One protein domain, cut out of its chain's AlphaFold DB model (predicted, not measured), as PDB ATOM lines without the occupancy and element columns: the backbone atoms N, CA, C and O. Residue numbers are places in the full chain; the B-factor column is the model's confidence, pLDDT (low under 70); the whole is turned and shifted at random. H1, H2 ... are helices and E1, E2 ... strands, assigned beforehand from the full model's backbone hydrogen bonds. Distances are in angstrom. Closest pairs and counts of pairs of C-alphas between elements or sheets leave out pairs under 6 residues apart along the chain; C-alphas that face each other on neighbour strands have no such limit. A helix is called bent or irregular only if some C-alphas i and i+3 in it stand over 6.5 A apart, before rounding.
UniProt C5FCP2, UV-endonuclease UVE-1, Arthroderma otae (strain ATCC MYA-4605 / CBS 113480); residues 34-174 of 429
ATOM      1  N   MET A  34     -39.833  30.678 -20.555       26.72
ATOM      2  CA  MET A  34     -40.901  29.696 -20.469       26.72
ATOM      3  C   MET A  34     -41.202  29.515 -18.983       26.72
ATOM      4  O   MET A  34     -40.331  29.100 -18.220       26.72
ATOM      5  N   SER A  35     -42.415  29.861 -18.546       25.91
ATOM      6  CA  SER A  35     -42.873  29.486 -17.210       25.91
ATOM      7  C   SER A  35     -42.636  27.989 -17.027       25.91
ATOM      8  O   SER A  35     -42.933  27.215 -17.938       25.91
ATOM      9  N   ALA A  36     -42.137  27.575 -15.861       30.52
ATOM     10  CA  ALA A  36     -41.840  26.187 -15.488       30.52
ATOM     11  C   ALA A  36     -43.081  25.253 -15.422       30.52
ATOM     12  O   ALA A  36     -43.125  24.280 -14.676       30.52
ATOM     13  N   GLY A  37     -44.109  25.527 -16.220       31.53
ATOM     14  CA  GLY A  37     -45.259  24.690 -16.480       31.53
ATOM     15  C   GLY A  37     -45.663  24.852 -17.941       31.53
ATOM     16  O   GLY A  37     -45.962  25.954 -18.382       31.53
ATOM     17  N   THR A  38     -45.690  23.736 -18.671       31.23
ATOM     18  CA  THR A  38     -46.038  23.596 -20.101       31.23
ATOM     19  C   THR A  38     -45.010  24.171 -21.083       31.23
ATOM     20  O   THR A  38     -45.085  25.310 -21.530       31.23
ATOM     21  N   ALA A  39     -44.047  23.329 -21.465       31.09
ATOM     22  CA  ALA A  39     -43.164  23.587 -22.593       31.09
ATOM     23  C   ALA A  39     -43.936  23.420 -23.916       31.09
ATOM     24  O   ALA A  39     -44.103  22.315 -24.439       31.09
ATOM     25  N   LYS A  40     -44.424  24.535 -24.459       33.84
ATOM     26  CA  LYS A  40     -44.791  24.656 -25.873       33.84
ATOM     27  C   LYS A  40     -43.813  25.643 -26.500       33.84
ATOM     28  O   LYS A  40     -43.969  26.848 -26.318       33.84
ATOM     29  N   LEU A  41     -42.763  25.155 -27.166       33.53
ATOM     30  CA  LEU A  41     -41.933  26.053 -27.967       33.53
ATOM     31  C   LEU A  41     -42.778  26.628 -29.111       33.53
ATOM     32  O   LEU A  41     -43.704  25.992 -29.610       33.53
ATOM     33  N   LYS A  42     -42.488  27.880 -29.461       31.05
ATOM     34  CA  LYS A  42     -43.201  28.734 -30.415       31.05
ATOM     35  C   LYS A  42     -43.362  28.030 -31.778       31.05
ATOM     36  O   LYS A  42     -42.464  28.100 -32.608       31.05
ATOM     37  N   CYS A  43     -44.505  27.380 -32.027       30.86
ATOM     38  CA  CYS A  43     -44.865  26.899 -33.364       30.86
ATOM     39  C   CYS A  43     -45.264  28.118 -34.227       30.86
ATOM     40  O   CYS A  43     -46.437  28.486 -34.264       30.86
ATOM     41  N   GLN A  44     -44.311  28.809 -34.859       29.83
ATOM     42  CA  GLN A  44     -44.637  29.873 -35.828       29.83
ATOM     43  C   GLN A  44     -44.047  29.681 -37.226       29.83
ATOM     44  O   GLN A  44     -44.387  30.459 -38.105       29.83
ATOM     45  N   GLN A  45     -43.293  28.614 -37.490       31.14
ATOM     46  CA  GLN A  45     -42.879  28.256 -38.847       31.14
ATOM     47  C   GLN A  45     -42.829  26.728 -38.970       31.14
ATOM     48  O   GLN A  45     -41.987  26.065 -38.376       31.14
ATOM     49  N   GLU A  46     -43.805  26.202 -39.711       27.75
ATOM     50  CA  GLU A  46     -44.047  24.792 -40.050       27.75
ATOM     51  C   GLU A  46     -44.430  23.833 -38.892       27.75
ATOM     52  O   GLU A  46     -43.715  23.708 -37.901       27.75
ATOM     53  N   PRO A  47     -45.560  23.099 -38.990       35.16
ATOM     54  CA  PRO A  47     -46.034  22.207 -37.923       35.16
ATOM     55  C   PRO A  47     -45.105  21.012 -37.636       35.16
ATOM     56  O   PRO A  47     -45.204  20.416 -36.569       35.16
ATOM     57  N   SER A  48     -44.194  20.683 -38.555       41.22
ATOM     58  CA  SER A  48     -43.185  19.619 -38.449       41.22
ATOM     59  C   SER A  48     -41.972  19.978 -37.580       41.22
ATOM     60  O   SER A  48     -41.186  19.091 -37.263       41.22
ATOM     61  N   SER A  49     -41.804  21.246 -37.181       52.22
ATOM     62  CA  SER A  49     -40.652  21.720 -36.394       52.22
ATOM     63  C   SER A  49     -40.957  21.917 -34.900       52.22
ATOM     64  O   SER A  49     -40.069  22.264 -34.117       52.22
ATOM     65  N   CYS A  50     -42.215  21.732 -34.486       64.56
ATOM     66  CA  CYS A  50     -42.644  22.123 -33.150       64.56
ATOM     67  C   CYS A  50     -42.340  21.045 -32.100       64.56
ATOM     68  O   CYS A  50     -42.898  19.953 -32.141       64.56
ATOM     69  N   VAL A  51     -41.500  21.396 -31.125       79.25
ATOM     70  CA  VAL A  51     -41.108  20.523 -30.010       79.25
ATOM     71  C   VAL A  51     -42.092  20.684 -28.846       79.25
ATOM     72  O   VAL A  51     -42.258  21.788 -28.310       79.25
ATOM     73  N   SER A  52     -42.725  19.593 -28.410       80.94
ATOM     74  CA  SER A  52     -43.562  19.575 -27.206       80.94
ATOM     75  C   SER A  52     -43.569  18.217 -26.507       80.94
ATOM     76  O   SER A  52     -43.630  17.174 -27.136       80.94
ATOM     77  N   CYS A  53     -43.613  18.232 -25.175       83.50
ATOM     78  CA  CYS A  53     -43.821  17.035 -24.352       83.50
ATOM     79  C   CYS A  53     -45.287  16.868 -23.901       83.50
ATOM     80  O   CYS A  53     -45.559  16.290 -22.848       83.50
ATOM     81  N   SER A  54     -46.235  17.452 -24.645       85.00
ATOM     82  CA  SER A  54     -47.652  17.547 -24.255       85.00
ATOM     83  C   SER A  54     -48.639  17.346 -25.405       85.00
ATOM     84  O   SER A  54     -49.808  17.722 -25.289       85.00
ATOM     85  N   TRP A  55     -48.193  16.770 -26.522       85.19
ATOM     86  CA  TRP A  55     -49.086  16.390 -27.607       85.19
ATOM     87  C   TRP A  55     -50.118  15.391 -27.094       85.19
ATOM     88  O   TRP A  55     -49.769  14.327 -26.595       85.19
ATOM     89  N   THR A  56     -51.389  15.754 -27.234       89.06
ATOM     90  CA  THR A  56     -52.554  14.939 -26.880       89.06
ATOM     91  C   THR A  56     -53.594  15.060 -27.992       89.06
ATOM     92  O   THR A  56     -53.440  15.851 -28.927       89.06
ATOM     93  N   CYS A  57     -54.656  14.267 -27.924       88.19
ATOM     94  CA  CYS A  57     -55.688  14.232 -28.954       88.19
ATOM     95  C   CYS A  57     -57.089  14.094 -28.351       88.19
ATOM     96  O   CYS A  57     -57.261  13.853 -27.158       88.19
ATOM     97  N   ARG A  58     -58.120  14.270 -29.181       91.38
ATOM     98  CA  ARG A  58     -59.501  13.965 -28.783       91.38
ATOM     99  C   ARG A  58     -59.762  12.475 -28.987       91.38
ATOM    100  O   ARG A  58     -59.220  11.888 -29.918       91.38
ATOM    101  N   ILE A  59     -60.693  11.899 -28.224       90.75
ATOM    102  CA  ILE A  59     -61.162  10.516 -28.452       90.75
ATOM    103  C   ILE A  59     -61.633  10.330 -29.903       90.75
ATOM    104  O   ILE A  59     -61.317   9.324 -30.527       90.75
ATOM    105  N   ALA A  60     -62.294  11.336 -30.486       89.88
ATOM    106  CA  ALA A  60     -62.671  11.325 -31.900       89.88
ATOM    107  C   ALA A  60     -61.474  11.067 -32.835       89.88
ATOM    108  O   ALA A  60     -61.596  10.287 -33.770       89.88
ATOM    109  N   SER A  61     -60.305  11.644 -32.544       90.44
ATOM    110  CA  SER A  61     -59.082  11.411 -33.318       90.44
ATOM    111  C   SER A  61     -58.586   9.972 -33.179       90.44
ATOM    112  O   SER A  61     -58.133   9.393 -34.158       90.44
ATOM    113  N   ILE A  62     -58.717   9.364 -31.997       89.94
ATOM    114  CA  ILE A  62     -58.400   7.942 -31.795       89.94
ATOM    115  C   ILE A  62     -59.313   7.076 -32.665       89.94
ATOM    116  O   ILE A  62     -58.840   6.158 -33.328       89.94
ATOM    117  N   LEU A  63     -60.615   7.377 -32.678       91.12
ATOM    118  CA  LEU A  63     -61.607   6.653 -33.474       91.12
ATOM    119  C   LEU A  63     -61.376   6.823 -34.981       91.12
ATOM    120  O   LEU A  63     -61.532   5.866 -35.730       91.12
ATOM    121  N   GLU A  64     -60.979   8.011 -35.428       89.38
ATOM    122  CA  GLU A  64     -60.643   8.277 -36.830       89.38
ATOM    123  C   GLU A  64     -59.381   7.537 -37.275       89.38
ATOM    124  O   GLU A  64     -59.347   7.005 -38.380       89.38
ATOM    125  N   ASN A  65     -58.382   7.421 -36.401       89.88
ATOM    126  CA  ASN A  65     -57.161   6.660 -36.673       89.88
ATOM    127  C   ASN A  65     -57.341   5.139 -36.518       89.88
ATOM    128  O   ASN A  65     -56.371   4.394 -36.602       89.88
ATOM    129  N   ARG A  66     -58.575   4.647 -36.331       92.50
ATOM    130  CA  ARG A  66     -58.894   3.218 -36.501       92.50
ATOM    131  C   ARG A  66     -59.066   2.827 -37.965       92.50
ATOM    132  O   ARG A  66     -59.145   1.644 -38.261       92.50
ATOM    133  N   TYR A  67     -59.164   3.788 -38.877       91.19
ATOM    134  CA  TYR A  67     -59.347   3.515 -40.297       91.19
ATOM    135  C   TYR A  67     -58.027   3.711 -41.036       91.19
ATOM    136  O   TYR A  67     -57.334   4.705 -40.825       91.19
ATOM    137  N   SER A  68     -57.692   2.791 -41.943       89.81
ATOM    138  CA  SER A  68     -56.541   2.982 -42.828       89.81
ATOM    139  C   SER A  68     -56.747   4.216 -43.708       89.81
ATOM    140  O   SER A  68     -57.881   4.518 -44.090       89.81
ATOM    141  N   LEU A  69     -55.659   4.875 -44.097       88.50
ATOM    142  CA  LEU A  69     -55.708   5.987 -45.042       88.50
ATOM    143  C   LEU A  69     -56.313   5.564 -46.394       88.50
ATOM    144  O   LEU A  69     -56.284   4.387 -46.780       88.50
ATOM    145  N   GLN A  70     -56.892   6.537 -47.101       87.44
ATOM    146  CA  GLN A  70     -57.360   6.356 -48.477       87.44
ATOM    147  C   GLN A  70     -56.205   5.922 -49.383       87.44
ATOM    148  O   GLN A  70     -56.343   4.933 -50.103       87.44
ATOM    149  N   ASP A  71     -55.056   6.590 -49.259       88.69
ATOM    150  CA  ASP A  71     -53.788   6.183 -49.856       88.69
ATOM    151  C   ASP A  71     -52.775   5.830 -48.745       88.69
ATOM    152  O   ASP A  71     -52.213   6.729 -48.113       88.69
ATOM    153  N   PRO A  72     -52.522   4.532 -48.482       85.44
ATOM    154  CA  PRO A  72     -51.549   4.097 -47.478       85.44
ATOM    155  C   PRO A  72     -50.093   4.457 -47.800       85.44
ATOM    156  O   PRO A  72     -49.253   4.387 -46.907       85.44
ATOM    157  N   SER A  73     -49.772   4.805 -49.051       87.94
ATOM    158  CA  SER A  73     -48.404   5.162 -49.451       87.94
ATOM    159  C   SER A  73     -48.022   6.592 -49.065       87.94
ATOM    160  O   SER A  73     -46.839   6.935 -49.029       87.94
ATOM    161  N   GLN A  74     -49.016   7.424 -48.750       81.69
ATOM    162  CA  GLN A  74     -48.828   8.817 -48.372       81.69
ATOM    163  C   GLN A  74     -49.096   9.024 -46.884       81.69
ATOM    164  O   GLN A  74     -49.912   8.341 -46.268       81.69
ATOM    165  N   ALA A  75     -48.440  10.026 -46.304       79.19
ATOM    166  CA  ALA A  75     -48.723  10.443 -44.938       79.19
ATOM    167  C   ALA A  75     -50.161  10.971 -44.800       79.19
ATOM    168  O   ALA A  75     -50.792  11.403 -45.772       79.19
ATOM    169  N   PHE A  76     -50.667  10.969 -43.568       80.00
ATOM    170  CA  PHE A  76     -51.946  11.589 -43.248       80.00
ATOM    171  C   PHE A  76     -51.949  13.067 -43.659       80.00
ATOM    172  O   PHE A  76     -51.042  13.828 -43.314       80.00
ATOM    173  N   TYR A  77     -53.010  13.492 -44.345       78.94
ATOM    174  CA  TYR A  77     -53.247  14.900 -44.632       78.94
ATOM    175  C   TYR A  77     -54.729  15.225 -44.504       78.94
ATOM    176  O   TYR A  77     -55.578  14.605 -45.147       78.94
ATOM    177  N   ALA A  78     -55.038  16.271 -43.737       74.25
ATOM    178  CA  ALA A  78     -56.398  16.599 -43.312       74.25
ATOM    179  C   ALA A  78     -57.410  16.805 -44.453       74.25
ATOM    180  O   ALA A  78     -58.610  16.734 -44.208       74.25
ATOM    181  N   THR A  79     -56.985  17.070 -45.689       79.38
ATOM    182  CA  THR A  79     -57.877  17.200 -46.861       79.38
ATOM    183  C   THR A  79     -57.551  16.266 -48.027       79.38
ATOM    184  O   THR A  79     -58.459  15.946 -48.784       79.38
ATOM    185  N   LYS A  80     -56.298  15.821 -48.167       83.31
ATOM    186  CA  LYS A  80     -55.773  15.110 -49.344       83.31
ATOM    187  C   LYS A  80     -55.676  13.605 -49.117       83.31
ATOM    188  O   LYS A  80     -55.846  12.853 -50.064       83.31
ATOM    189  N   ASN A  81     -55.421  13.181 -47.880       87.88
ATOM    190  CA  ASN A  81     -55.290  11.773 -47.531       87.88
ATOM    191  C   ASN A  81     -55.895  11.521 -46.149       87.88
ATOM    192  O   ASN A  81     -55.227  11.627 -45.116       87.88
ATOM    193  N   ARG A  82     -57.206  11.273 -46.145       85.62
ATOM    194  CA  ARG A  82     -57.997  11.066 -44.928       85.62
ATOM    195  C   ARG A  82     -58.112   9.576 -44.596       85.62
ATOM    196  O   ARG A  82     -58.010   8.747 -45.499       85.62
ATOM    197  N   PRO A  83     -58.394   9.229 -43.329       88.25
ATOM    198  CA  PRO A  83     -58.818   7.884 -42.966       88.25
ATOM    199  C   PRO A  83     -60.100   7.497 -43.714       88.25
ATOM    200  O   PRO A  83     -61.067   8.266 -43.756       88.25
ATOM    201  N   ASP A  84     -60.105   6.314 -44.322       88.06
ATOM    202  CA  ASP A  84     -61.222   5.814 -45.118       88.06
ATOM    203  C   ASP A  84     -62.261   5.113 -44.236       88.06
ATOM    204  O   ASP A  84     -62.110   3.951 -43.858       88.06
ATOM    205  N   ARG A  85     -63.354   5.824 -43.939       86.19
ATOM    206  CA  ARG A  85     -64.451   5.333 -43.089       86.19
ATOM    207  C   ARG A  85     -65.270   4.200 -43.714       86.19
ATOM    208  O   ARG A  85     -66.094   3.618 -43.016       86.19
ATOM    209  N   ASN A  86     -65.071   3.894 -44.998       88.44
ATOM    210  CA  ASN A  86     -65.739   2.765 -45.650       88.44
ATOM    211  C   ASN A  86     -65.059   1.425 -45.342       88.44
ATOM    212  O   ASN A  86     -65.654   0.368 -45.545       88.44
ATOM    213  N   LYS A  87     -63.809   1.454 -44.870       87.38
ATOM    214  CA  LYS A  87     -63.061   0.259 -44.476       87.38
ATOM    215  C   LYS A  87     -63.396  -0.137 -43.033       87.38
ATOM    216  O   LYS A  87     -63.804   0.714 -42.242       87.38
ATOM    217  N   PRO A  88     -63.229  -1.419 -42.662       89.38
ATOM    218  CA  PRO A  88     -63.469  -1.848 -41.291       89.38
ATOM    219  C   PRO A  88     -62.495  -1.151 -40.321       89.38
ATOM    220  O   PRO A  88     -61.305  -1.051 -40.630       89.38
ATOM    221  N   PRO A  89     -62.970  -0.677 -39.156       92.19
ATOM    222  CA  PRO A  89     -62.109  -0.061 -38.156       92.19
ATOM    223  C   PRO A  89     -61.251  -1.107 -37.431       92.19
ATOM    224  O   PRO A  89     -61.755  -2.145 -37.004       92.19
ATOM    225  N   ASP A  90     -59.983  -0.778 -37.196       91.50
ATOM    226  CA  ASP A  90     -59.055  -1.537 -36.361       91.50
ATOM    227  C   ASP A  90     -58.706  -0.765 -35.081       91.50
ATOM    228  O   ASP A  90     -58.143   0.334 -35.092       91.50
ATOM    229  N   VAL A  91     -59.025  -1.367 -33.936       89.75
ATOM    230  CA  VAL A  91     -58.721  -0.810 -32.613       89.75
ATOM    231  C   VAL A  91     -57.209  -0.714 -32.377       89.75
ATOM    232  O   VAL A  91     -56.769   0.192 -31.663       89.75
ATOM    233  N   ALA A  92     -56.412  -1.611 -32.965       89.50
ATOM    234  CA  ALA A  92     -54.961  -1.598 -32.828       89.50
ATOM    235  C   ALA A  92     -54.347  -0.338 -33.453       89.50
ATOM    236  O   ALA A  92     -53.550   0.312 -32.781       89.50
ATOM    237  N   MET A  93     -54.795   0.068 -34.649       88.31
ATOM    238  CA  MET A  93     -54.330   1.296 -35.312       88.31
ATOM    239  C   MET A  93     -54.632   2.553 -34.485       88.31
ATOM    240  O   MET A  93     -53.752   3.382 -34.252       88.31
ATOM    241  N   GLY A  94     -55.850   2.663 -33.941       88.81
ATOM    242  CA  GLY A  94     -56.206   3.793 -33.078       88.81
ATOM    243  C   GLY A  94     -55.348   3.855 -31.808       88.81
ATOM    244  O   GLY A  94     -54.955   4.934 -31.372       88.81
ATOM    245  N   ARG A  95     -55.011   2.698 -31.223       89.12
ATOM    246  CA  ARG A  95     -54.102   2.623 -30.069       89.12
ATOM    247  C   ARG A  95     -52.670   2.998 -30.450       89.12
ATOM    248  O   ARG A  95     -52.025   3.728 -29.701       89.12
ATOM    249  N   GLU A  96     -52.180   2.505 -31.581       89.25
ATOM    250  CA  GLU A  96     -50.836   2.794 -32.080       89.25
ATOM    251  C   GLU A  96     -50.641   4.294 -32.321       89.25
ATOM    252  O   GLU A  96     -49.634   4.855 -31.896       89.25
ATOM    253  N   PHE A  97     -51.641   4.974 -32.883       89.94
ATOM    254  CA  PHE A  97     -51.631   6.428 -33.045       89.94
ATOM    255  C   PHE A  97     -51.343   7.165 -31.725       89.94
ATOM    256  O   PHE A  97     -50.459   8.020 -31.653       89.94
ATOM    257  N   VAL A  98     -52.040   6.806 -30.643       90.06
ATOM    258  CA  VAL A  98     -51.846   7.448 -29.329       90.06
ATOM    259  C   VAL A  98     -50.486   7.092 -28.720       90.06
ATOM    260  O   VAL A  98     -49.824   7.936 -28.114       90.06
ATOM    261  N   GLN A  99     -50.030   5.856 -28.925       89.94
ATOM    262  CA  GLN A  99     -48.698   5.410 -28.519       89.94
ATOM    263  C   GLN A  99     -47.589   6.203 -29.218       89.94
ATOM    264  O   GLN A  99     -46.633   6.628 -28.562       89.94
ATOM    265  N   GLN A 100     -47.737   6.462 -30.519       88.62
ATOM    266  CA  GLN A 100     -46.799   7.264 -31.300       88.62
ATOM    267  C   GLN A 100     -46.753   8.723 -30.822       88.62
ATOM    268  O   GLN A 100     -45.661   9.284 -30.740       88.62
ATOM    269  N   LEU A 101     -47.885   9.316 -30.415       89.75
ATOM    270  CA  LEU A 101     -47.896  10.645 -29.780       89.75
ATOM    271  C   LEU A 101     -47.070  10.665 -28.486       89.75
ATOM    272  O   LEU A 101     -46.270  11.573 -28.272       89.75
ATOM    273  N   GLY A 102     -47.218   9.641 -27.643       88.75
ATOM    274  CA  GLY A 102     -46.435   9.525 -26.412       88.75
ATOM    275  C   GLY A 102     -44.931   9.342 -26.655       88.75
ATOM    276  O   GLY A 102     -44.099   9.924 -25.954       88.75
ATOM    277  N   LEU A 103     -44.562   8.580 -27.687       89.75
ATOM    278  CA  LEU A 103     -43.169   8.449 -28.115       89.75
ATOM    279  C   LEU A 103     -42.606   9.762 -28.659       89.75
ATOM    280  O   LEU A 103     -41.479  10.120 -28.316       89.75
ATOM    281  N   ALA A 104     -43.382  10.497 -29.458       88.06
ATOM    282  CA  ALA A 104     -42.995  11.818 -29.941       88.06
ATOM    283  C   ALA A 104     -42.750  12.783 -28.771       88.06
ATOM    284  O   ALA A 104     -41.675  13.369 -28.690       88.06
ATOM    285  N   ASN A 105     -43.665  12.835 -27.794       88.00
ATOM    286  CA  ASN A 105     -43.492  13.628 -26.572       88.00
ATOM    287  C   ASN A 105     -42.201  13.280 -25.814       88.00
ATOM    288  O   ASN A 105     -41.531  14.167 -25.285       88.00
ATOM    289  N   THR A 106     -41.863  11.989 -25.745       87.12
ATOM    290  CA  THR A 106     -40.661  11.508 -25.045       87.12
ATOM    291  C   THR A 106     -39.384  11.919 -25.780       87.12
ATOM    292  O   THR A 106     -38.430  12.368 -25.150       87.12
ATOM    293  N   ARG A 107     -39.369  11.827 -27.114       87.12
ATOM    294  CA  ARG A 107     -38.237  12.275 -27.945       87.12
ATOM    295  C   ARG A 107     -38.038  13.786 -27.844       87.12
ATOM    296  O   ARG A 107     -36.923  14.253 -27.624       87.12
ATOM    297  N   ASP A 108     -39.128  14.540 -27.906       87.88
ATOM    298  CA  ASP A 108     -39.110  15.995 -27.758       87.88
ATOM    299  C   ASP A 108     -38.585  16.425 -26.383       87.88
ATOM    300  O   ASP A 108     -37.891  17.436 -26.263       87.88
ATOM    301  N   LEU A 109     -38.838  15.633 -25.337       85.94
ATOM    302  CA  LEU A 109     -38.350  15.905 -23.989       85.94
ATOM    303  C   LEU A 109     -36.815  15.921 -23.892       85.94
ATOM    304  O   LEU A 109     -36.264  16.726 -23.133       85.94
ATOM    305  N   VAL A 110     -36.109  15.108 -24.686       86.50
ATOM    306  CA  VAL A 110     -34.637  15.158 -24.785       86.50
ATOM    307  C   VAL A 110     -34.189  16.524 -25.305       86.50
ATOM    308  O   VAL A 110     -33.318  17.172 -24.713       86.50
ATOM    309  N   THR A 111     -34.823  16.996 -26.378       86.12
ATOM    310  CA  THR A 111     -34.548  18.304 -26.988       86.12
ATOM    311  C   THR A 111     -34.839  19.442 -26.015       86.12
ATOM    312  O   THR A 111     -33.998  20.326 -25.844       86.12
ATOM    313  N   LEU A 112     -35.973  19.391 -25.309       83.00
ATOM    314  CA  LEU A 112     -36.339  20.376 -24.286       83.00
ATOM    315  C   LEU A 112     -35.317  20.431 -23.148       83.00
ATOM    316  O   LEU A 112     -34.916  21.514 -22.729       83.00
ATOM    317  N   THR A 113     -34.850  19.273 -22.684       78.56
ATOM    318  CA  THR A 113     -33.850  19.181 -21.612       78.56
ATOM    319  C   THR A 113     -32.532  19.832 -22.043       78.56
ATOM    320  O   THR A 113     -31.984  20.670 -21.327       78.56
ATOM    321  N   ARG A 114     -32.054  19.528 -23.258       83.06
ATOM    322  CA  ARG A 114     -30.841  20.143 -23.830       83.06
ATOM    323  C   ARG A 114     -30.991  21.652 -24.021       83.06
ATOM    324  O   ARG A 114     -30.070  22.402 -23.697       83.06
ATOM    325  N   TRP A 115     -32.145  22.089 -24.522       85.19
ATOM    326  CA  TRP A 115     -32.456  23.505 -24.699       85.19
ATOM    327  C   TRP A 115     -32.441  24.234 -23.353       85.19
ATOM    328  O   TRP A 115     -31.722  25.217 -23.206       85.19
ATOM    329  N   ASN A 116     -33.123  23.704 -22.336       79.62
ATOM    330  CA  ASN A 116     -33.160  24.304 -21.005       79.62
ATOM    331  C   ASN A 116     -31.753  24.445 -20.394       79.62
ATOM    332  O   ASN A 116     -31.431  25.496 -19.841       79.62
ATOM    333  N   THR A 117     -30.874  23.450 -20.568       75.56
ATOM    334  CA  THR A 117     -29.481  23.526 -20.090       75.56
ATOM    335  C   THR A 117     -28.701  24.670 -20.732       75.56
ATOM    336  O   THR A 117     -27.933  25.346 -20.044       75.56
ATOM    337  N   ARG A 118     -28.903  24.930 -22.033       75.50
ATOM    338  CA  ARG A 118     -28.272  26.065 -22.730       75.50
ATOM    339  C   ARG A 118     -28.644  27.401 -22.081       75.50
ATOM    340  O   ARG A 118     -27.804  28.292 -22.022       75.50
ATOM    341  N   TYR A 119     -29.862  27.507 -21.557       78.00
ATOM    342  CA  TYR A 119     -30.380  28.702 -20.888       78.00
ATOM    343  C   TYR A 119     -30.321  28.627 -19.356       78.00
ATOM    344  O   TYR A 119     -30.960  29.435 -18.690       78.00
ATOM    345  N   LYS A 120     -29.549  27.685 -18.793       78.62
ATOM    346  CA  LYS A 120     -29.355  27.523 -17.338       78.62
ATOM    347  C   LYS A 120     -30.659  27.299 -16.558       78.62
ATOM    348  O   LYS A 120     -30.765  27.643 -15.385       78.62
ATOM    349  N   ILE A 121     -31.650  26.690 -17.203       76.19
ATOM    350  CA  ILE A 121     -32.881  26.215 -16.570       76.19
ATOM    351  C   ILE A 121     -32.662  24.737 -16.253       76.19
ATOM    352  O   ILE A 121     -32.475  23.943 -17.168       76.19
ATOM    353  N   HIS A 122     -32.678  24.370 -14.973       70.06
ATOM    354  CA  HIS A 122     -32.383  23.005 -14.505       70.06
ATOM    355  C   HIS A 122     -33.580  22.314 -13.843       70.06
ATOM    356  O   HIS A 122     -33.477  21.178 -13.397       70.06
ATOM    357  N   PHE A 123     -34.734  22.979 -13.783       71.50
ATOM    358  CA  PHE A 123     -35.951  22.446 -13.182       71.50
ATOM    359  C   PHE A 123     -37.097  22.517 -14.188       71.50
ATOM    360  O   PHE A 123     -37.419  23.593 -14.696       71.50
ATOM    361  N   MET A 124     -37.716  21.375 -14.493       72.88
ATOM    362  CA  MET A 124     -38.777  21.291 -15.494       72.88
ATOM    363  C   MET A 124     -39.915  20.379 -15.039       72.88
ATOM    364  O   MET A 124     -39.714  19.231 -14.640       72.88
ATOM    365  N   ARG A 125     -41.146  20.879 -15.174       73.31
ATOM    366  CA  ARG A 125     -42.360  20.080 -15.021       73.31
ATOM    367  C   ARG A 125     -42.751  19.432 -16.348       73.31
ATOM    368  O   ARG A 125     -43.078  20.124 -17.312       73.31
ATOM    369  N   ILE A 126     -42.777  18.109 -16.363       78.88
ATOM    370  CA  ILE A 126     -43.294  17.269 -17.438       78.88
ATOM    371  C   ILE A 126     -44.828  17.278 -17.402       78.88
ATOM    372  O   ILE A 126     -45.451  17.299 -16.337       78.88
ATOM    373  N   SER A 127     -45.445  17.274 -18.584       78.50
ATOM    374  CA  SER A 127     -46.901  17.222 -18.730       78.50
ATOM    375  C   SER A 127     -47.478  15.890 -18.240       78.50
ATOM    376  O   SER A 127     -46.935  14.831 -18.546       78.50
ATOM    377  N   SER A 128     -48.636  15.916 -17.569       74.94
ATOM    378  CA  SER A 128     -49.414  14.695 -17.300       74.94
ATOM    379  C   SER A 128     -49.889  14.014 -18.590       74.94
ATOM    380  O   SER A 128     -50.101  12.808 -18.607       74.94
ATOM    381  N   GLU A 129     -49.991  14.778 -19.680       79.25
ATOM    382  CA  GLU A 129     -50.345  14.308 -21.025       79.25
ATOM    383  C   GLU A 129     -49.145  13.755 -21.814       79.25
ATOM    384  O   GLU A 129     -49.264  13.532 -23.015       79.25
ATOM    385  N   MET A 130     -47.975  13.545 -21.187       83.06
ATOM    386  CA  MET A 130     -46.792  13.014 -21.887       83.06
ATOM    387  C   MET A 130     -47.089  11.673 -22.570       83.06
ATOM    388  O   MET A 130     -46.614  11.431 -23.676       83.06
ATOM    389  N   PHE A 131     -47.935  10.845 -21.952       88.94
ATOM    390  CA  PHE A 131     -48.523   9.655 -22.564       88.94
ATOM    391  C   PHE A 131     -50.051   9.786 -22.574       88.94
ATOM    392  O   PHE A 131     -50.698   9.442 -21.578       88.94
ATOM    393  N   PRO A 132     -50.637  10.300 -23.669       89.19
ATOM    394  CA  PRO A 132     -52.066  10.586 -23.723       89.19
ATOM    395  C   PRO A 132     -52.892   9.330 -23.463       89.19
ATOM    396  O   PRO A 132     -52.609   8.275 -24.017       89.19
ATOM    397  N   PHE A 133     -53.928   9.428 -22.632       88.31
ATOM    398  CA  PHE A 133     -54.838   8.318 -22.314       88.31
ATOM    399  C   PHE A 133     -54.192   7.062 -21.707       88.31
ATOM    400  O   PHE A 133     -54.892   6.063 -21.578       88.31
ATOM    401  N   ALA A 134     -52.918   7.065 -21.293       86.12
ATOM    402  CA  ALA A 134     -52.244   5.846 -20.831       86.12
ATOM    403  C   ALA A 134     -53.027   5.098 -19.734       86.12
ATOM    404  O   ALA A 134     -53.151   3.871 -19.809       86.12
ATOM    405  N   SER A 135     -53.587   5.842 -18.772       82.44
ATOM    406  CA  SER A 135     -54.388   5.344 -17.646       82.44
ATOM    407  C   SER A 135     -55.887   5.196 -17.934       82.44
ATOM    408  O   SER A 135     -56.635   4.803 -17.044       82.44
ATOM    409  N   HIS A 136     -56.355   5.525 -19.140       85.44
ATOM    410  CA  HIS A 136     -57.778   5.478 -19.469       85.44
ATOM    411  C   HIS A 136     -58.293   4.029 -19.470       85.44
ATOM    412  O   HIS A 136     -57.645   3.138 -20.008       85.44
ATOM    413  N   SER A 137     -59.491   3.779 -18.941       83.06
ATOM    414  CA  SER A 137     -60.065   2.425 -18.848       83.06
ATOM    415  C   SER A 137     -60.236   1.736 -20.211       83.06
ATOM    416  O   SER A 137     -59.830   0.594 -20.392       83.06
ATOM    417  N   GLU A 138     -60.814   2.445 -21.184       83.88
ATOM    418  CA  GLU A 138     -61.072   1.920 -22.534       83.88
ATOM    419  C   GLU A 138     -59.884   2.072 -23.506       83.88
ATOM    420  O   GLU A 138     -59.492   1.122 -24.186       83.88
ATOM    421  N   TYR A 139     -59.296   3.270 -23.583       85.12
ATOM    422  CA  TYR A 139     -58.235   3.602 -24.545       85.12
ATOM    423  C   TYR A 139     -56.817   3.420 -23.989       85.12
ATOM    424  O   TYR A 139     -55.842   3.633 -24.711       85.12
ATOM    425  N   GLY A 140     -56.687   3.027 -22.721       83.06
ATOM    426  CA  GLY A 140     -55.406   2.930 -22.042       83.06
ATOM    427  C   GLY A 140     -54.517   1.806 -22.534       83.06
ATOM    428  O   GLY A 140     -54.936   0.794 -23.106       83.06
ATOM    429  N   TYR A 141     -53.228   2.014 -22.305       83.12
ATOM    430  CA  TYR A 141     -52.168   1.129 -22.769       83.12
ATOM    431  C   TYR A 141     -50.994   1.056 -21.789       83.12
ATOM    432  O   TYR A 141     -49.896   0.664 -22.184       83.12
ATOM    433  N   MET A 142     -51.222   1.367 -20.505       73.31
ATOM    434  CA  MET A 142     -50.202   1.288 -19.446       73.31
ATOM    435  C   MET A 142     -49.398  -0.021 -19.467       73.31
ATOM    436  O   MET A 142     -48.176   0.015 -19.365       73.31
ATOM    437  N   TYR A 143     -50.046  -1.170 -19.683       68.69
ATOM    438  CA  TYR A 143     -49.379  -2.480 -19.719       68.69
ATOM    439  C   TYR A 143     -48.379  -2.655 -20.882       68.69
ATOM    440  O   TYR A 143     -47.496  -3.503 -20.803       68.69
ATOM    441  N   LYS A 144     -48.484  -1.851 -21.950       71.81
ATOM    442  CA  LYS A 144     -47.534  -1.825 -23.080       71.81
ATOM    443  C   LYS A 144     -46.571  -0.642 -23.030       71.81
ATOM    444  O   LYS A 144     -45.709  -0.537 -23.894       71.81
ATOM    445  N   LEU A 145     -46.704   0.241 -22.042       71.69
ATOM    446  CA  LEU A 145     -45.916   1.466 -21.970       71.69
ATOM    447  C   LEU A 145     -44.426   1.177 -21.765       71.69
ATOM    448  O   LEU A 145     -43.594   1.778 -22.435       71.69
ATOM    449  N   SER A 146     -44.096   0.232 -20.875       65.88
ATOM    450  CA  SER A 146     -42.699  -0.096 -20.570       65.88
ATOM    451  C   SER A 146     -41.957  -0.643 -21.796       65.88
ATOM    452  O   SER A 146     -40.936  -0.057 -22.126       65.88
ATOM    453  N   PRO A 147     -42.442  -1.666 -22.531       77.06
ATOM    454  CA  PRO A 147     -41.758  -2.122 -23.746       77.06
ATOM    455  C   PRO A 147     -41.702  -1.072 -24.862       77.06
ATOM    456  O   PRO A 147     -40.780  -1.083 -25.666       77.06
ATOM    457  N   LEU A 148     -42.700  -0.186 -24.930       77.44
ATOM    458  CA  LEU A 148     -42.796   0.828 -25.977       77.44
ATOM    459  C   LEU A 148     -41.784   1.962 -25.777       77.44
ATOM    460  O   LEU A 148     -41.141   2.383 -26.731       77.44
ATOM    461  N   ALA A 149     -41.692   2.494 -24.557       78.88
ATOM    462  CA  ALA A 149     -41.034   3.772 -24.293       78.88
ATOM    463  C   ALA A 149     -39.806   3.668 -23.379       78.88
ATOM    464  O   ALA A 149     -39.184   4.695 -23.119       78.88
ATOM    465  N   SER A 150     -39.431   2.478 -22.887       81.25
ATOM    466  CA  SER A 150     -38.315   2.323 -21.938       81.25
ATOM    467  C   SER A 150     -36.999   2.883 -22.459       81.25
ATOM    468  O   SER A 150     -36.291   3.541 -21.708       81.25
ATOM    469  N   GLU A 151     -36.678   2.648 -23.730       83.00
ATOM    470  CA  GLU A 151     -35.434   3.128 -24.340       83.00
ATOM    471  C   GLU A 151     -35.416   4.659 -24.429       83.00
ATOM    472  O   GLU A 151     -34.493   5.302 -23.933       83.00
ATOM    473  N   ALA A 152     -36.489   5.255 -24.958       80.00
ATOM    474  CA  ALA A 152     -36.616   6.705 -25.076       80.00
ATOM    475  C   ALA A 152     -36.648   7.401 -23.700       80.00
ATOM    476  O   ALA A 152     -36.045   8.455 -23.512       80.00
ATOM    477  N   LEU A 153     -37.315   6.808 -22.704       83.81
ATOM    478  CA  LEU A 153     -37.337   7.323 -21.333       83.81
ATOM    479  C   LEU A 153     -35.978   7.182 -20.640       83.81
ATOM    480  O   LEU A 153     -35.590   8.071 -19.880       83.81
ATOM    481  N   ALA A 154     -35.248   6.094 -20.898       80.69
ATOM    482  CA  ALA A 154     -33.891   5.919 -20.392       80.69
ATOM    483  C   ALA A 154     -32.951   6.982 -20.971       80.69
ATOM    484  O   ALA A 154     -32.160   7.555 -20.225       80.69
ATOM    485  N   GLU A 155     -33.082   7.314 -22.258       83.44
ATOM    486  CA  GLU A 155     -32.333   8.412 -22.875       83.44
ATOM    487  C   GLU A 155     -32.628   9.754 -22.189       83.44
ATOM    488  O   GLU A 155     -31.696  10.457 -21.794       83.44
ATOM    489  N   VAL A 156     -33.908  10.087 -21.975       83.38
ATOM    490  CA  VAL A 156     -34.304  11.292 -21.224       83.38
ATOM    491  C   VAL A 156     -33.669  11.298 -19.833       83.38
ATOM    492  O   VAL A 156     -33.111  12.316 -19.426       83.38
ATOM    493  N   GLY A 157     -33.718  10.172 -19.115       77.81
ATOM    494  CA  GLY A 157     -33.117  10.030 -17.789       77.81
ATOM    495  C   GLY A 157     -31.604  10.257 -17.797       77.81
ATOM    496  O   GLY A 157     -31.098  11.025 -16.980       77.81
ATOM    497  N   CYS A 158     -30.887   9.658 -18.751       76.75
ATOM    498  CA  CYS A 158     -29.448   9.856 -18.934       76.75
ATOM    499  C   CYS A 158     -29.112  11.325 -19.206       76.75
ATOM    500  O   CYS A 158     -28.252  11.891 -18.535       76.75
ATOM    501  N   VAL A 159     -29.822  11.960 -20.143       77.56
ATOM    502  CA  VAL A 159     -29.613  13.369 -20.503       77.56
ATOM    503  C   VAL A 159     -29.933  14.291 -19.330       77.56
ATOM    504  O   VAL A 159     -29.222  15.277 -19.130       77.56
ATOM    505  N   ALA A 160     -30.968  13.974 -18.550       77.06
ATOM    506  CA  ALA A 160     -31.333  14.742 -17.372       77.06
ATOM    507  C   ALA A 160     -30.258  14.651 -16.281       77.06
ATOM    508  O   ALA A 160     -29.830  15.682 -15.770       77.06
ATOM    509  N   VAL A 161     -29.754  13.450 -15.978       76.19
ATOM    510  CA  VAL A 161     -28.673  13.256 -14.996       76.19
ATOM    511  C   VAL A 161     -27.377  13.923 -15.456       76.19
ATOM    512  O   VAL A 161     -26.764  14.657 -14.687       76.19
ATOM    513  N   GLU A 162     -26.980  13.725 -16.717       75.06
ATOM    514  CA  GLU A 162     -25.769  14.325 -17.300       75.06
ATOM    515  C   GLU A 162     -25.785  15.858 -17.201       75.06
ATOM    516  O   GLU A 162     -24.754  16.486 -16.974       75.06
ATOM    517  N   ARG A 163     -26.964  16.471 -17.360       74.38
ATOM    518  CA  ARG A 163     -27.141  17.931 -17.397       74.38
ATOM    519  C   ARG A 163     -27.674  18.526 -16.096       74.38
ATOM    520  O   ARG A 163     -28.064  19.696 -16.092       74.38
ATOM    521  N   ASN A 164     -27.681  17.739 -15.019       76.31
ATOM    522  CA  ASN A 164     -28.187  18.130 -13.705       76.31
ATOM    523  C   ASN A 164     -29.601  18.738 -13.777       76.31
ATOM    524  O   ASN A 164     -29.837  19.863 -13.348       76.31
ATOM    525  N   HIS A 165     -30.525  18.022 -14.417       73.44
ATOM    526  CA  HIS A 165     -31.925  18.407 -14.559       73.44
ATOM    527  C   HIS A 165     -32.812  17.686 -13.557       73.44
ATOM    528  O   HIS A 165     -32.787  16.461 -13.437       73.44
ATOM    529  N   HIS A 166     -33.676  18.452 -12.907       71.00
ATOM    530  CA  HIS A 166     -34.733  17.970 -12.038       71.00
ATOM    531  C   HIS A 166     -36.063  17.962 -12.792       71.00
ATOM    532  O   HIS A 166     -36.595  19.003 -13.190       71.00
ATOM    533  N   LEU A 167     -36.604  16.760 -12.973       72.69
ATOM    534  CA  LEU A 167     -37.865  16.521 -13.662       72.69
ATOM    535  C   LEU A 167     -38.976  16.250 -12.646       72.69
ATOM    536  O   LEU A 167     -38.826  15.415 -11.754       72.69
ATOM    537  N   THR A 168     -40.107  16.937 -12.793       70.81
ATOM    538  CA  THR A 168     -41.293  16.753 -11.940       70.81
ATOM    539  C   THR A 168     -42.541  16.501 -12.775       70.81
ATOM    540  O   THR A 168     -42.591  16.867 -13.944       70.81
ATOM    541  N   VAL A 169     -43.569  15.884 -12.195       65.88
ATOM    542  CA  VAL A 169     -44.881  15.690 -12.834       65.88
ATOM    543  C   VAL A 169     -45.950  16.201 -11.879       65.88
ATOM    544  O   VAL A 169     -45.841  16.015 -10.667       65.88
ATOM    545  N   TYR A 170     -46.989  16.834 -12.421       65.62
ATOM    546  CA  TYR A 170     -48.176  17.209 -11.659       65.62
ATOM    547  C   TYR A 170     -49.422  16.608 -12.315       65.62
ATOM    548  O   TYR A 170     -49.759  17.025 -13.428       65.62
ATOM    549  N   PRO A 171     -50.089  15.621 -11.688       64.44
ATOM    550  CA  PRO A 171     -51.320  15.073 -12.237       64.44
ATOM    551  C   PRO A 171     -52.415  16.144 -12.209       64.44
ATOM    552  O   PRO A 171     -52.578  16.866 -11.226       64.44
ATOM    553  N   GLY A 172     -53.162  16.263 -13.307       53.59
ATOM    554  CA  GLY A 172     -54.277  17.203 -13.389       53.59
ATOM    555  C   GLY A 172     -55.392  16.887 -12.384       53.59
ATOM    556  O   GLY A 172     -55.487  15.782 -11.852       53.59
ATOM    557  N   GLN A 173     -56.287  17.855 -12.174       45.78
ATOM    558  CA  GLN A 173     -57.395  17.766 -11.207       45.78
ATOM    559  C   GLN A 173     -58.272  16.507 -11.371       45.78
ATOM    560  O   GLN A 173     -58.785  15.984 -10.386       45.78
ATOM    561  N   GLY A 174     -58.410  15.980 -12.595       48.16
ATOM    562  CA  GLY A 174     -59.184  14.765 -12.875       48.16
ATOM    563  C   GLY A 174     -58.671  13.510 -12.160       48.16
ATOM    564  O   GLY A 174     -59.485  12.702 -11.723       48.16
TER     565      GLY A 174
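Overview. This is residues 34 to 174 of the 429 residues of the protein "UV-endonuclease UVE-1" of Arthroderma otae (strain ATCC MYA-4605 / CBS 113480) (UniProt C5FCP2). Two long helices, H2 and H3, lie side by side, with two short parallel strands, E1 and E2, beside H2's later part and H1 near its beginning. Under half of the 141 printed residues are in named elements, mostly helix, ordered H1 H2 E1 H3 E2. The whole is compact, radius of gyration of the C-alphas 16.6 A, spanning 52 by 36 by 29 A.

Arrangement. E1, residues 123 to 126, H3, residues 142 to 162, and E2, residues 166 to 169, form a strand-helix-strand unit, parallel strands joined through a helix. N 126 and O 168, 2.7 A apart, are within hydrogen-bond range. H3 touches H2, residues 91 to 118, at a shallow tilt of 8 degrees, closest at C-alphas 110 and 156, 5.3 A. H1, residues 59 to 64, touches H2, closest at C-alphas 62 and 94, 4.9 A.

Along the chain. H2 runs 41.8 A from C-alpha 91 at (-58.721, -0.810, -32.613) to C-alpha 118 at (-28.272, 26.065, -22.730). H3 is irregular: C-alphas 148 and 151 are 7.9 A apart.

Size, cuts and confidence. The printed part has no cut; pLDDT is under 70 in 25 residues, among them 34 to 50.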